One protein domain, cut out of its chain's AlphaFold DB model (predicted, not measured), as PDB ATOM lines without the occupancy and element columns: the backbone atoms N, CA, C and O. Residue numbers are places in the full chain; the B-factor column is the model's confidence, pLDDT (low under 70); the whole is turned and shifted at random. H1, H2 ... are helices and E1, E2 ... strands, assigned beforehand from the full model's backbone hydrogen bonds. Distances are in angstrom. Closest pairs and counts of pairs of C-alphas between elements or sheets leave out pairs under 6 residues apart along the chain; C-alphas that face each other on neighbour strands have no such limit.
ATOM      1  N   PRO A  93     166.804 158.095 177.540       62.97
ATOM      2  CA  PRO A  93     165.495 158.036 176.895       62.97
ATOM      3  C   PRO A  93     165.476 158.878 175.607       62.97
ATOM      4  O   PRO A  93     166.138 159.914 175.529       62.97
ATOM      5  N   ASP A  94     164.704 158.453 174.598       67.50
ATOM      6  CA  ASP A  94     164.575 159.180 173.326       67.50
ATOM      7  C   ASP A  94     163.832 160.516 173.544       67.50
ATOM      8  O   ASP A  94     162.605 160.610 173.484       67.50
ATOM      9  N   VAL A  95     164.598 161.576 173.821       75.75
ATOM     10  CA  VAL A  95     164.103 162.948 174.039       75.75
ATOM     11  C   VAL A  95     163.807 163.695 172.734       75.75
ATOM     12  O   VAL A  95     163.538 164.897 172.754       75.75
ATOM     13  N   ARG A  96     163.835 163.028 171.576       72.56
ATOM     14  CA  ARG A  96     163.672 163.669 170.262       72.56
ATOM     15  C   ARG A  96     162.358 164.427 170.126       72.56
ATOM     16  O   ARG A  96     162.344 165.503 169.541       72.56
ATOM     17  N   LEU A  97     161.274 163.917 170.710       75.38
ATOM     18  CA  LEU A  97     159.991 164.624 170.723       75.38
ATOM     19  C   LEU A  97     160.087 165.953 171.492       75.38
ATOM     20  O   LEU A  97     159.574 166.971 171.029       75.38
ATOM     21  N   ALA A  98     160.809 165.967 172.617       76.06
ATOM     22  CA  ALA A  98     161.083 167.185 173.373       76.06
ATOM     23  C   ALA A  98     161.997 168.144 172.591       76.06
ATOM     24  O   ALA A  98     161.746 169.346 172.578       76.06
ATOM     25  N   LEU A  99     163.001 167.629 171.870       76.56
ATOM     26  CA  LEU A  99     163.860 168.435 170.993       76.56
ATOM     27  C   LEU A  99     163.083 169.050 169.822       76.56
ATOM     28  O   LEU A  99     163.299 170.220 169.499       76.56
ATOM     29  N   PHE A 100     162.148 168.318 169.213       80.19
ATOM     30  CA  PHE A 100     161.255 168.876 168.195       80.19
ATOM     31  C   PHE A 100     160.346 169.955 168.770       80.19
ATOM     32  O   PHE A 100     160.213 171.013 168.157       80.19
ATOM     33  N   ALA A 101     159.762 169.727 169.950       80.62
ATOM     34  CA  ALA A 101     158.928 170.720 170.618       80.62
ATOM     35  C   ALA A 101     159.723 171.993 170.951       80.62
ATOM     36  O   ALA A 101     159.279 173.096 170.633       80.62
ATOM     37  N   ALA A 102     160.929 171.844 171.510       75.75
ATOM     38  CA  ALA A 102     161.831 172.953 171.807       75.75
ATOM     39  C   ALA A 102     162.238 173.710 170.534       75.75
ATOM     40  O   ALA A 102     162.181 174.935 170.499       75.75
ATOM     41  N   THR A 103     162.574 172.990 169.461       75.94
ATOM     42  CA  THR A 103     162.884 173.599 168.160       75.94
ATOM     43  C   THR A 103     161.692 174.377 167.618       75.94
ATOM     44  O   THR A 103     161.851 175.509 167.167       75.94
ATOM     45  N   GLY A 104     160.496 173.786 167.675       81.56
ATOM     46  CA  GLY A 104     159.255 174.439 167.282       81.56
ATOM     47  C   GLY A 104     159.074 175.748 168.042       81.56
ATOM     48  O   GLY A 104     158.955 176.794 167.421       81.56
ATOM     49  N   LEU A 105     159.159 175.717 169.371       79.75
ATOM     50  CA  LEU A 105     159.032 176.905 170.218       79.75
ATOM     51  C   LEU A 105     160.066 177.995 169.901       79.75
ATOM     52  O   LEU A 105     159.703 179.164 169.782       79.75
ATOM     53  N   LEU A 106     161.339 177.626 169.740       75.75
ATOM     54  CA  LEU A 106     162.426 178.584 169.513       75.75
ATOM     55  C   LEU A 106     162.376 179.206 168.114       75.75
ATOM     56  O   LEU A 106     162.598 180.405 167.951       75.75
ATOM     57  N   PHE A 107     162.076 178.399 167.098       79.31
ATOM     58  CA  PHE A 107     162.258 178.773 165.698       79.31
ATOM     59  C   PHE A 107     160.948 178.925 164.913       79.31
ATOM     60  O   PHE A 107     160.998 179.288 163.738       79.31
ATOM     61  N   MET A 108     159.771 178.733 165.526       79.50
ATOM     62  CA  MET A 108     158.470 178.914 164.847       79.50
ATOM     63  C   MET A 108     158.266 180.319 164.279       79.50
ATOM     64  O   MET A 108     157.538 180.485 163.305       79.50
ATOM     65  N   ARG A 109     158.897 181.334 164.882       74.38
ATOM     66  CA  ARG A 109     158.847 182.729 164.411       74.38
ATOM     67  C   ARG A 109     160.030 183.097 163.514       74.38
ATOM     68  O   ARG A 109     160.115 184.244 163.085       74.38
ATOM     69  N   GLY A 110     160.946 182.163 163.261       79.25
ATOM     70  CA  GLY A 110     162.128 182.389 162.441       79.25
ATOM     71  C   GLY A 110     161.777 182.485 160.959       79.25
ATOM     72  O   GLY A 110     160.955 181.718 160.451       79.25
ATOM     73  N   TRP A 111     162.450 183.392 160.254       78.25
ATOM     74  CA  TRP A 111     162.320 183.571 158.811       78.25
ATOM     75  C   TRP A 111     163.686 183.486 158.148       78.25
ATOM     76  O   TRP A 111     164.661 184.051 158.634       78.25
ATOM     77  N   PHE A 112     163.744 182.770 157.031       78.31
ATOM     78  CA  PHE A 112     164.920 182.670 156.186       78.31
ATOM     79  C   PHE A 112     164.734 183.576 154.973       78.31
ATOM     80  O   PHE A 112     163.789 183.384 154.205       78.31
ATOM     81  N   TYR A 113     165.624 184.549 154.801       79.00
ATOM     82  CA  TYR A 113     165.633 185.454 153.654       79.00
ATOM     83  C   TYR A 113     166.720 185.017 152.679       79.00
ATOM     84  O   TYR A 113     167.861 184.793 153.070       79.00
ATOM     85  N   PHE A 114     166.368 184.860 151.406       76.38
ATOM     86  CA  PHE A 114     167.311 184.428 150.383       76.38
ATOM     87  C   PHE A 114     166.964 185.008 149.013       76.38
ATOM     88  O   PHE A 114     165.803 185.270 148.687       76.38
ATOM     89  N   THR A 115     167.991 185.166 148.182       76.38
ATOM     90  CA  THR A 115     167.865 185.657 146.806       76.38
ATOM     91  C   THR A 115     168.387 184.574 145.862       76.38
ATOM     92  O   THR A 115     169.590 184.419 145.680       76.38
ATOM     93  N   ALA A 116     167.484 183.765 145.295       67.38
ATOM     94  CA  ALA A 116     167.865 182.655 144.408       67.38
ATOM     95  C   ALA A 116     168.280 183.123 142.998       67.38
ATOM     96  O   ALA A 116     169.112 182.475 142.350       67.38
ATOM     97  N   ASP A 117     167.693 184.234 142.547       67.94
ATOM     98  CA  ASP A 117     167.925 184.846 141.238       67.94
ATOM     99  C   ASP A 117     167.831 186.383 141.330       67.94
ATOM    100  O   ASP A 117     168.793 187.016 141.750       67.94
ATOM    101  N   ARG A 118     166.677 186.997 141.016       67.25
ATOM    102  CA  ARG A 118     166.506 188.470 141.037       67.25
ATOM    103  C   ARG A 118     165.565 189.005 142.113       67.25
ATOM    104  O   ARG A 118     165.550 190.204 142.366       67.25
ATOM    105  N   THR A 119     164.741 188.145 142.711       71.69
ATOM    106  CA  THR A 119     163.755 188.558 143.720       71.69
ATOM    107  C   THR A 119     164.167 188.080 145.101       71.69
ATOM    108  O   THR A 119     164.557 186.923 145.277       71.69
ATOM    109  N   ARG A 120     164.079 188.985 146.081       76.69
ATOM    110  CA  ARG A 120     164.264 188.651 147.491       76.69
ATOM    111  C   ARG A 120     163.046 187.868 147.958       76.69
ATOM    112  O   ARG A 120     161.914 188.338 147.823       76.69
ATOM    113  N   ARG A 121     163.272 186.663 148.466       81.06
ATOM    114  CA  ARG A 121     162.219 185.772 148.950       81.06
ATOM    115  C   ARG A 121     162.465 185.453 150.409       81.06
ATOM    116  O   ARG A 121     163.604 185.383 150.861       81.06
ATOM    117  N   SER A 122     161.377 185.270 151.137       82.25
ATOM    118  CA  SER A 122     161.407 184.802 152.508       82.25
ATOM    119  C   SER A 122     160.599 183.521 152.625       82.25
ATOM    120  O   SER A 122     159.602 183.324 151.926       82.25
ATOM    121  N   MET A 123     161.040 182.631 153.502       87.81
ATOM    122  CA  MET A 123     160.266 181.462 153.900       87.81
ATOM    123  C   MET A 123     160.385 181.245 155.409       87.81
ATOM    124  O   MET A 123     161.407 181.619 155.989       87.81
ATOM    125  N   PRO A 124     159.381 180.635 156.059       88.56
ATOM    126  CA  PRO A 124     159.507 180.217 157.449       88.56
ATOM    127  C   PRO A 124     160.721 179.299 157.629       88.56
ATOM    128  O   PRO A 124     160.942 178.379 156.841       88.56
ATOM    129  N   LEU A 125     161.507 179.536 158.674       83.69
ATOM    130  CA  LEU A 125     162.788 178.858 158.895       83.69
ATOM    131  C   LEU A 125     162.620 177.339 159.073       83.69
ATOM    132  O   LEU A 125     163.329 176.557 158.440       83.69
ATOM    133  N   LEU A 126     161.608 176.919 159.841       84.62
ATOM    134  CA  LEU A 126     161.263 175.503 160.016       84.62
ATOM    135  C   LEU A 126     160.871 174.823 158.697       84.62
ATOM    136  O   LEU A 126     161.210 173.660 158.484       84.62
ATOM    137  N   LEU A 127     160.188 175.548 157.801       87.69
ATOM    138  CA  LEU A 127     159.842 175.034 156.476       87.69
ATOM    139  C   LEU A 127     161.110 174.804 155.648       87.69
ATOM    140  O   LEU A 127     161.239 173.757 155.024       87.69
ATOM    141  N   GLY A 128     162.066 175.736 155.695       85.94
ATOM    142  CA  GLY A 128     163.368 175.578 155.048       85.94
ATOM    143  C   GLY A 128     164.101 174.315 155.510       85.94
ATOM    144  O   GLY A 128     164.499 173.500 154.679       85.94
ATOM    145  N   TYR A 129     164.217 174.099 156.824       85.44
ATOM    146  CA  TYR A 129     164.857 172.894 157.374       85.44
ATOM    147  C   TYR A 129     164.113 171.609 157.014       85.44
ATOM    148  O   TYR A 129     164.748 170.617 156.657       85.44
ATOM    149  N   GLY A 130     162.779 171.631 157.059       88.94
ATOM    150  CA  GLY A 130     161.949 170.499 156.656       88.94
ATOM    151  C   GLY A 130     162.143 170.132 155.185       88.94
ATOM    152  O   GLY A 130     162.312 168.957 154.867       88.94
ATOM    153  N   LEU A 131     162.193 171.128 154.296       87.94
ATOM    154  CA  LEU A 131     162.459 170.910 152.875       87.94
ATOM    155  C   LEU A 131     163.853 170.315 152.657       87.94
ATOM    156  O   LEU A 131     163.974 169.329 151.938       87.94
ATOM    157  N   VAL A 132     164.894 170.846 153.307       86.62
ATOM    158  CA  VAL A 132     166.257 170.296 153.191       86.62
ATOM    159  C   VAL A 132     166.316 168.847 153.682       86.62
ATOM    160  O   VAL A 132     166.823 167.987 152.964       86.62
ATOM    161  N   ALA A 133     165.747 168.551 154.854       87.94
ATOM    162  CA  ALA A 133     165.685 167.188 155.384       87.94
ATOM    163  C   ALA A 133     164.950 166.235 154.425       87.94
ATOM    164  O   ALA A 133     165.405 165.113 154.194       87.94
ATOM    165  N   LEU A 134     163.856 166.700 153.815       89.25
ATOM    166  CA  LEU A 134     163.107 165.956 152.806       89.25
ATOM    167  C   LEU A 134     163.950 165.675 151.553       89.25
ATOM    168  O   LEU A 134     163.950 164.548 151.062       89.25
ATOM    169  N   PHE A 135     164.700 166.660 151.053       87.44
ATOM    170  CA  PHE A 135     165.590 166.479 149.901       87.44
ATOM    171  C   PHE A 135     166.728 165.498 150.182       87.44
ATOM    172  O   PHE A 135     167.017 164.655 149.334       87.44
ATOM    173  N   ILE A 136     167.345 165.570 151.365       85.44
ATOM    174  CA  ILE A 136     168.378 164.611 151.781       85.44
ATOM    175  C   ILE A 136     167.787 163.201 151.830       85.44
ATOM    176  O   ILE A 136     168.378 162.267 151.297       85.44
ATOM    177  N   TRP A 137     166.590 163.046 152.393       89.06
ATOM    178  CA  TRP A 137     165.908 161.755 152.434       89.06
ATOM    179  C   TRP A 137     165.548 161.228 151.037       89.06
ATOM    180  O   TRP A 137     165.710 160.037 150.775       89.06
ATOM    181  N   PHE A 138     165.121 162.087 150.104       86.31
ATOM    182  CA  PHE A 138     164.938 161.689 148.703       86.31
ATOM    183  C   PHE A 138     166.254 161.247 148.060       86.31
ATOM    184  O   PHE A 138     166.283 160.221 147.384       86.31
ATOM    185  N   ALA A 139     167.343 161.985 148.291       83.88
ATOM    186  CA  ALA A 139     168.668 161.613 147.805       83.88
ATOM    187  C   ALA A 139     169.131 160.271 148.399       83.88
ATOM    188  O   ALA A 139     169.709 159.454 147.688       83.88
ATOM    189  N   GLU A 140     168.813 160.002 149.667       84.44
ATOM    190  CA  GLU A 140     169.094 158.728 150.333       84.44
ATOM    191  C   GLU A 140     168.278 157.574 149.722       84.44
ATOM    192  O   GLU A 140     168.819 156.499 149.454       84.44
ATOM    193  N   ASN A 141     166.995 157.796 149.424       83.94
ATOM    194  CA  ASN A 141     166.164 156.817 148.713       83.94
ATOM    195  C   ASN A 141     166.668 156.558 147.289       83.94
ATOM    196  O   ASN A 141     166.675 155.416 146.841       83.94
ATOM    197  N   LEU A 142     167.136 157.593 146.588       82.00
ATOM    198  CA  LEU A 142     167.711 157.437 145.255       82.00
ATOM    199  C   LEU A 142     169.055 156.696 145.299       82.00
ATOM    200  O   LEU A 142     169.304 155.838 144.455       82.00
ATOM    201  N   GLY A 143     169.898 156.977 146.298       79.19
ATOM    202  CA  GLY A 143     171.173 156.287 146.507       79.19
ATOM    203  C   GLY A 143     170.994 154.802 146.831       79.19
ATOM    204  O   GLY A 143     171.660 153.954 146.236       79.19
ATOM    205  N   THR A 144     170.038 154.477 147.705       80.88
ATOM    206  CA  THR A 144     169.679 153.081 148.024       80.88
ATOM    207  C   THR A 144     169.024 152.371 146.838       80.88
ATOM    208  O   THR A 144     169.341 151.213 146.570       80.88
ATOM    209  N   PHE A 145     168.185 153.064 146.059       79.25
ATOM    210  CA  PHE A 145     167.606 152.534 144.818       79.25
ATOM    211  C   PHE A 145     168.675 152.220 143.764       79.25
ATOM    212  O   PHE A 145     168.654 151.154 143.153       79.25
ATOM    213  N   ALA A 146     169.657 153.108 143.598       75.44
ATOM    214  CA  ALA A 146     170.796 152.911 142.702       75.44
ATOM    215  C   ALA A 146     171.805 151.857 143.208       75.44
ATOM    216  O   ALA A 146     172.818 151.630 142.547       75.44
ATOM    217  N   ARG A 147     171.554 151.229 144.370       69.75
ATOM    218  CA  ARG A 147     172.470 150.306 145.063       69.75
ATOM    219  C   ARG A 147     173.865 150.896 145.302       69.75
ATOM    220  O   ARG A 147     174.847 150.160 145.349       69.75
ATOM    221  N   ALA A 148     173.956 152.215 145.483       72.06
ATOM    222  CA  ALA A 148     175.213 152.871 145.840       72.06
ATOM    223  C   ALA A 148     175.676 152.465 147.255       72.06
ATOM    224  O   ALA A 148     176.870 152.363 147.514       72.06
ATOM    225  N   TRP A 149     174.723 152.207 148.154       67.44
ATOM    226  CA  TRP A 149     174.901 151.532 149.441       67.44
ATOM    227  C   TRP A 149     173.547 150.968 149.893       67.44
ATOM    228  O   TRP A 149     172.495 151.465 149.489       67.44
ATOM    229  N   VAL A 150     173.561 149.918 150.712       69.06
ATOM    230  CA  VAL A 150     172.365 149.149 151.092       69.06
ATOM    231  C   VAL A 150     172.339 148.998 152.612       69.06
ATOM    232  O   VAL A 150     173.376 148.753 153.227       69.06
ATOM    233  N   TYR A 151     171.171 149.183 153.234       71.62
ATOM    234  CA  TYR A 151     171.020 148.948 154.674       71.62
ATOM    235  C   TYR A 151     170.943 147.441 154.984       71.62
ATOM    236  O   TYR A 151     170.402 146.709 154.157       71.62
ATOM    237  N   PRO A 152     171.366 146.972 156.179       60.03
ATOM    238  CA  PRO A 152     171.384 145.544 156.555       60.03
ATOM    239  C   PRO A 152     170.027 144.797 156.566       60.03
ATOM    240  O   PRO A 152     169.956 143.668 157.026       60.03
ATOM    241  N   GLY A 153     168.937 145.412 156.094       63.19
ATOM    242  CA  GLY A 153     167.624 144.783 155.883       63.19
ATOM    243  C   GLY A 153     167.125 144.841 154.432       63.19
ATOM    244  O   GLY A 153     166.063 144.311 154.133       63.19
ATOM    245  N   GLN A 154     167.883 145.461 153.520       63.88
ATOM    246  CA  GLN A 154     167.520 145.667 152.108       63.88
ATOM    247  C   GLN A 154     168.239 144.690 151.157       63.88
ATOM    248  O   GLN A 154     168.271 144.882 149.942       63.88
ATOM    249  N   GLU A 155     168.827 143.621 151.696       62.97
ATOM    250  CA  GLU A 155     169.565 142.616 150.917       62.97
ATOM    251  C   GLU A 155     168.643 141.799 149.992       62.97
ATOM    252  O   GLU A 155     169.062 141.363 148.921       62.97
ATOM    253  N   GLY A 156     167.367 141.647 150.369       65.06
ATOM    254  CA  GLY A 156     166.346 140.924 149.599       65.06
ATOM    255  C   GLY A 156     165.563 141.767 148.584       65.06
ATOM    256  O   GLY A 156     164.738 141.219 147.855       65.06
ATOM    257  N   GLY A 157     165.786 143.085 148.519       70.38
ATOM    258  CA  GLY A 157     165.023 143.993 147.657       70.38
ATOM    259  C   GLY A 157     165.082 145.447 148.124       70.38
ATOM    260  O   GLY A 157     165.446 145.734 149.261       70.38
ATOM    261  N   TRP A 158     164.730 146.382 147.236       79.44
ATOM    262  CA  TRP A 158     164.653 147.793 147.616       79.44
ATOM    263  C   TRP A 158     163.426 148.037 148.499       79.44
ATOM    264  O   TRP A 158     162.303 147.721 148.111       79.44
ATOM    265  N   GLU A 159     163.657 148.638 149.662       82.00
ATOM    266  CA  GLU A 159     162.621 149.127 150.566       82.00
ATOM    267  C   GLU A 159     162.807 150.634 150.759       82.00
ATOM    268  O   GLU A 159     163.930 151.145 150.746       82.00
ATOM    269  N   MET A 160     161.714 151.365 150.952       82.06
ATOM    270  CA  MET A 160     161.788 152.798 151.200       82.06
ATOM    271  C   MET A 160     162.493 153.084 152.534       82.06
ATOM    272  O   MET A 160     162.220 152.456 153.557       82.06
ATOM    273  N   VAL A 161     163.397 154.064 152.542       82.44
ATOM    274  CA  VAL A 161     164.138 154.432 153.752       82.44
ATOM    275  C   VAL A 161     163.179 155.014 154.794       82.44
ATOM    276  O   VAL A 161     162.427 155.943 154.505       82.44
ATOM    277  N   SER A 162     163.239 154.507 156.030       83.44
ATOM    278  CA  SER A 162     162.357 154.929 157.129       83.44
ATOM    279  C   SER A 162     162.268 156.452 157.291       83.44
ATOM    280  O   SER A 162     163.282 157.157 157.349       83.44
ATOM    281  N   LEU A 163     161.039 156.949 157.461       82.19
ATOM    282  CA  LEU A 163     160.749 158.360 157.735       82.19
ATOM    283  C   LEU A 163     161.347 158.841 159.063       82.19
ATOM    284  O   LEU A 163     161.586 160.033 159.226       82.19
ATOM    285  N   ASN A 164     161.681 157.938 159.990       79.12
ATOM    286  CA  ASN A 164     162.333 158.310 161.250       79.12
ATOM    287  C   ASN A 164     163.690 159.000 161.033       79.12
ATOM    288  O   ASN A 164     164.149 159.755 161.897       79.12
ATOM    289  N   LYS A 165     164.319 158.792 159.867       80.75
ATOM    290  CA  LYS A 165     165.556 159.482 159.490       80.75
ATOM    291  C   LYS A 165     165.351 160.937 159.106       80.75
ATOM    292  O   LYS A 165     166.250 161.733 159.349       80.75
ATOM    293  N   LEU A 166     164.170 161.314 158.604       83.88
ATOM    294  CA  LEU A 166     163.840 162.725 158.361       83.88
ATOM    295  C   LEU A 166     164.017 163.544 159.635       83.88
ATOM    296  O   LEU A 166     164.596 164.625 159.606       83.88
ATOM    297  N   GLY A 167     163.575 162.986 160.763       81.12
ATOM    298  CA  GLY A 167     163.741 163.612 162.062       81.12
ATOM    299  C   GLY A 167     165.205 163.828 162.453       81.12
ATOM    300  O   GLY A 167     165.548 164.876 162.990       81.12
ATOM    301  N   ALA A 168     166.079 162.865 162.144       80.88
ATOM    302  CA  ALA A 168     167.512 162.990 162.398       80.88
ATOM    303  C   ALA A 168     168.160 164.055 161.495       80.88
ATOM    304  O   ALA A 168     168.887 164.912 161.994       80.88
ATOM    305  N   TRP A 169     167.841 164.058 160.195       84.00
ATOM    306  CA  TRP A 169     168.329 165.067 159.248       84.00
ATOM    307  C   TRP A 169     167.879 166.480 159.625       84.00
ATOM    308  O   TRP A 169     168.673 167.417 159.586       84.00
ATOM    309  N   PHE A 170     166.629 166.629 160.063       84.62
ATOM    310  CA  PHE A 170     166.095 167.901 160.533       84.62
ATOM    311  C   PHE A 170     166.850 168.434 161.759       84.62
ATOM    312  O   PHE A 170     167.237 169.599 161.783       84.62
ATOM    313  N   LEU A 171     167.104 167.591 162.765       80.94
ATOM    314  CA  LEU A 171     167.856 168.007 163.953       80.94
ATOM    315  C   LEU A 171     169.325 168.318 163.628       80.94
ATOM    316  O   LEU A 171     169.881 169.275 164.165       80.94
ATOM    317  N   LEU A 172     169.936 167.574 162.701       81.88
ATOM    318  CA  LEU A 172     171.295 167.849 162.228       81.88
ATOM    319  C   LEU A 172     171.406 169.235 161.572       81.88
ATOM    320  O   LEU A 172     172.404 169.929 161.770       81.88
ATOM    321  N   MET A 173     170.376 169.673 160.840       81.81
ATOM    322  CA  MET A 173     170.347 171.016 160.247       81.81
ATOM    323  C   MET A 173     170.425 172.120 161.300       81.81
ATOM    324  O   MET A 173     171.122 173.110 161.088       81.81
ATOM    325  N   ILE A 174     169.761 171.943 162.442       79.50
ATOM    326  CA  ILE A 174     169.795 172.914 163.544       79.50
ATOM    327  C   ILE A 174     171.214 173.019 164.093       79.50
ATOM    328  O   ILE A 174     171.729 174.123 164.245       79.50
ATOM    329  N   ILE A 175     171.864 171.876 164.332       76.75
ATOM    330  CA  ILE A 175     173.256 171.835 164.793       76.75
ATOM    331  C   ILE A 175     174.157 172.566 163.790       76.75
ATOM    332  O   ILE A 175     174.940 173.425 164.187       76.75
ATOM    333  N   SER A 176     174.008 172.280 162.495       76.88
ATOM    334  CA  SER A 176     174.787 172.927 161.435       76.88
ATOM    335  C   SER A 176     174.615 174.450 161.434       76.88
ATOM    336  O   SER A 176     175.602 175.182 161.468       76.88
ATOM    337  N   VAL A 177     173.375 174.949 161.474       75.81
ATOM    338  CA  VAL A 177     173.113 176.397 161.479       75.81
ATOM    339  C   VAL A 177     173.648 177.063 162.740       75.81
ATOM    340  O   VAL A 177     174.247 178.131 162.640       75.81
ATOM    341  N   VAL A 178     173.492 176.436 163.908       76.62
ATOM    342  CA  VAL A 178     174.055 176.956 165.161       76.62
ATOM    343  C   VAL A 178     175.576 177.055 165.054       76.62
ATOM    344  O   VAL A 178     176.127 178.125 165.308       76.62
ATOM    345  N   LEU A 179     176.253 175.997 164.600       73.25
ATOM    346  CA  LEU A 179     177.706 176.002 164.416       73.25
ATOM    347  C   LEU A 179     178.155 177.091 163.436       73.25
ATOM    348  O   LEU A 179     179.062 177.862 163.747       73.25
ATOM    349  N   VAL A 180     177.493 177.202 162.282       75.56
ATOM    350  CA  VAL A 180     177.805 178.242 161.294       75.56
ATOM    351  C   VAL A 180     177.566 179.632 161.870       75.56
ATOM    352  O   VAL A 180     178.412 180.490 161.663       75.56
ATOM    353  N   SER A 181     176.490 179.853 162.631       72.12
ATOM    354  CA  SER A 181     176.185 181.159 163.239       72.12
ATOM    355  C   SER A 181     177.179 181.579 164.327       72.12
ATOM    356  O   SER A 181     177.388 182.770 164.551       72.12
ATOM    357  N   ILE A 182     177.816 180.609 164.993       72.69
ATOM    358  CA  ILE A 182     178.888 180.870 165.960       72.69
ATOM    359  C   ILE A 182     180.152 181.337 165.228       72.69
ATOM    360  O   ILE A 182     180.824 182.254 165.696       72.69
ATOM    361  N   VAL A 183     180.470 180.719 164.084       77.88
ATOM    362  CA  VAL A 183     181.667 181.041 163.286       77.88
ATOM    363  C   VAL A 183     181.474 182.313 162.456       77.88
ATOM    364  O   VAL A 183     182.349 183.174 162.424       77.88
ATOM    365  N   HIS A 184     180.323 182.444 161.801       72.00
ATOM    366  CA  HIS A 184     179.928 183.578 160.976       72.00
ATOM    367  C   HIS A 184     178.781 184.293 161.675       72.00
ATOM    368  O   HIS A 184     177.623 183.873 161.590       72.00
ATOM    369  N   ARG A 185     179.108 185.375 162.384       73.56
ATOM    370  CA  ARG A 185     178.081 186.188 163.030       73.56
ATOM    371  C   ARG A 185     177.135 186.758 161.970       73.56
ATOM    372  O   ARG A 185     177.618 187.213 160.934       73.56
ATOM    373  N   PRO A 186     175.815 186.733 162.213       67.69
ATOM    374  CA  PRO A 186     174.857 187.311 161.286       67.69
ATOM    375  C   PRO A 186     175.132 188.809 161.149       67.69
ATOM    376  O   PRO A 186     175.199 189.524 162.148       67.69
ATOM    377  N   GLU A 187     175.323 189.263 159.916       69.81
ATOM    378  CA  GLU A 187     175.419 190.684 159.605       69.81
ATOM    379  C   GLU A 187     174.013 191.289 159.648       69.81
ATOM    380  O   GLU A 187     173.058 190.706 159.126       69.81
ATOM    381  N   GLU A 188     173.871 192.446 160.296       65.50
ATOM    382  CA  GLU A 188     172.640 193.222 160.207       65.50
ATOM    383  C   GLU A 188     172.489 193.703 158.764       65.50
ATOM    384  O   GLU A 188     173.379 194.353 158.214       65.50
ATOM    385  N   GLU A 189     171.373 193.352 158.124       60.38
ATOM    386  CA  GLU A 189     171.072 193.862 156.792       60.38
ATOM    387  C   GLU A 189     170.932 195.387 156.884       60.38
ATOM    388  O   GLU A 189     170.000 195.892 157.511       60.38
ATOM    389  N   ALA A 190     171.870 196.120 156.275       55.69
ATOM    390  CA  ALA A 190     171.761 197.564 156.119       55.69
ATOM    391  C   ALA A 190     170.468 197.868 155.342       55.69
ATOM    392  O   ALA A 190     170.333 197.461 154.186       55.69
ATOM    393  N   GLY A 191     169.508 198.487 156.034       47.78
ATOM    394  CA  GLY A 191     168.167 198.795 155.528       47.78
ATOM    395  C   GLY A 191     168.142 199.774 154.366       47.78
ATOM    396  O   GLY A 191     169.055 200.626 154.277       47.78
TER     397      GLY A 191
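What this domain is: This is residues 93 to 191 of the 191 residues of an uncharacterized protein of Brevundimonas sp (UniProt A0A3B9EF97). A small two-strand hairpin, E1 and E2, stands at one end of a loose group of three helices, in which the long H2 and H3 cross at 55 degrees and the shorter H1 meets the beginning of H2. The tip of the hairpin, residues 115 to 120, sticks out free, and so do residues 178 to 191, of which 178 to 183 belong to H3. The printed part has 99 residues, with three named helices and two named strands in the order H1, E1, E2, H2, H3; the sheet E1 - E2 is antiparallel and the class is mostly helix. The whole is loose, with a radius of gyration of the C-alphas of 17.0 A and spans of 58 by 40 by 23 A.

Where its parts are: E1 is residues 111 to 115 and E2 is residues 120 to 124. H2, residues 125 to 145, is 30.2 A long and begins at C-alpha 125 at (162.788, 178.858, 158.895). H1, residues 96 to 107, is 15.8 A long and begins at C-alpha 96 at (163.672, 163.669, 170.262). H3, residues 164 to 183, is 29.9 A long and ends at C-alpha 183 at (181.667, 181.041, 163.286).

How they stand to each other: E1 and E2 form a hairpin, antiparallel at 152 degrees, with N 112 and O 123 at 2.8 A and N 114 and O 121 at 2.9 A, both within hydrogen-bond range. H2 follows E2 with no residue between them, and the closest C-alphas of E1 and H2, those of Trp 111 and Leu 125, are 4.7 A apart. H2 with residues 129 to 137 alone and H3 with residues 165 to 174 alone touch, the closest C-alphas being those of Ala 133 and Trp 169, 5.1 A apart. H2 and H3 run opposite ways at a steep tilt of 55 degrees. H1 and H2 only just touch, and only at their ends, with 3 pairs of C-alphas within 8 A; the closest are those of Phe 107 and Leu 126, 6.6 A apart. H1 and H3 are close but not clearly touching, with the C-alphas of Phe 100 and Leu 171 closest at 7.9 A. E1 and E2 are both apart from H3. Each O i to N i+4 pair is within hydrogen-bond range in H1 and H2, and 14 of 16 are in H3.

The domain as a whole: The C-alphas farthest apart, those of Gly 156 and Gly 191, are 58.2 A from each other. The printed part has no cut. The link from H2 to H3, residues 146 to 163, is long. The mean pLDDT of the printed part is 77.1, and residues 93 to 94, 116 to 118, 147, 149 to 150, 152 to 156 and 186 to 191 are under 70.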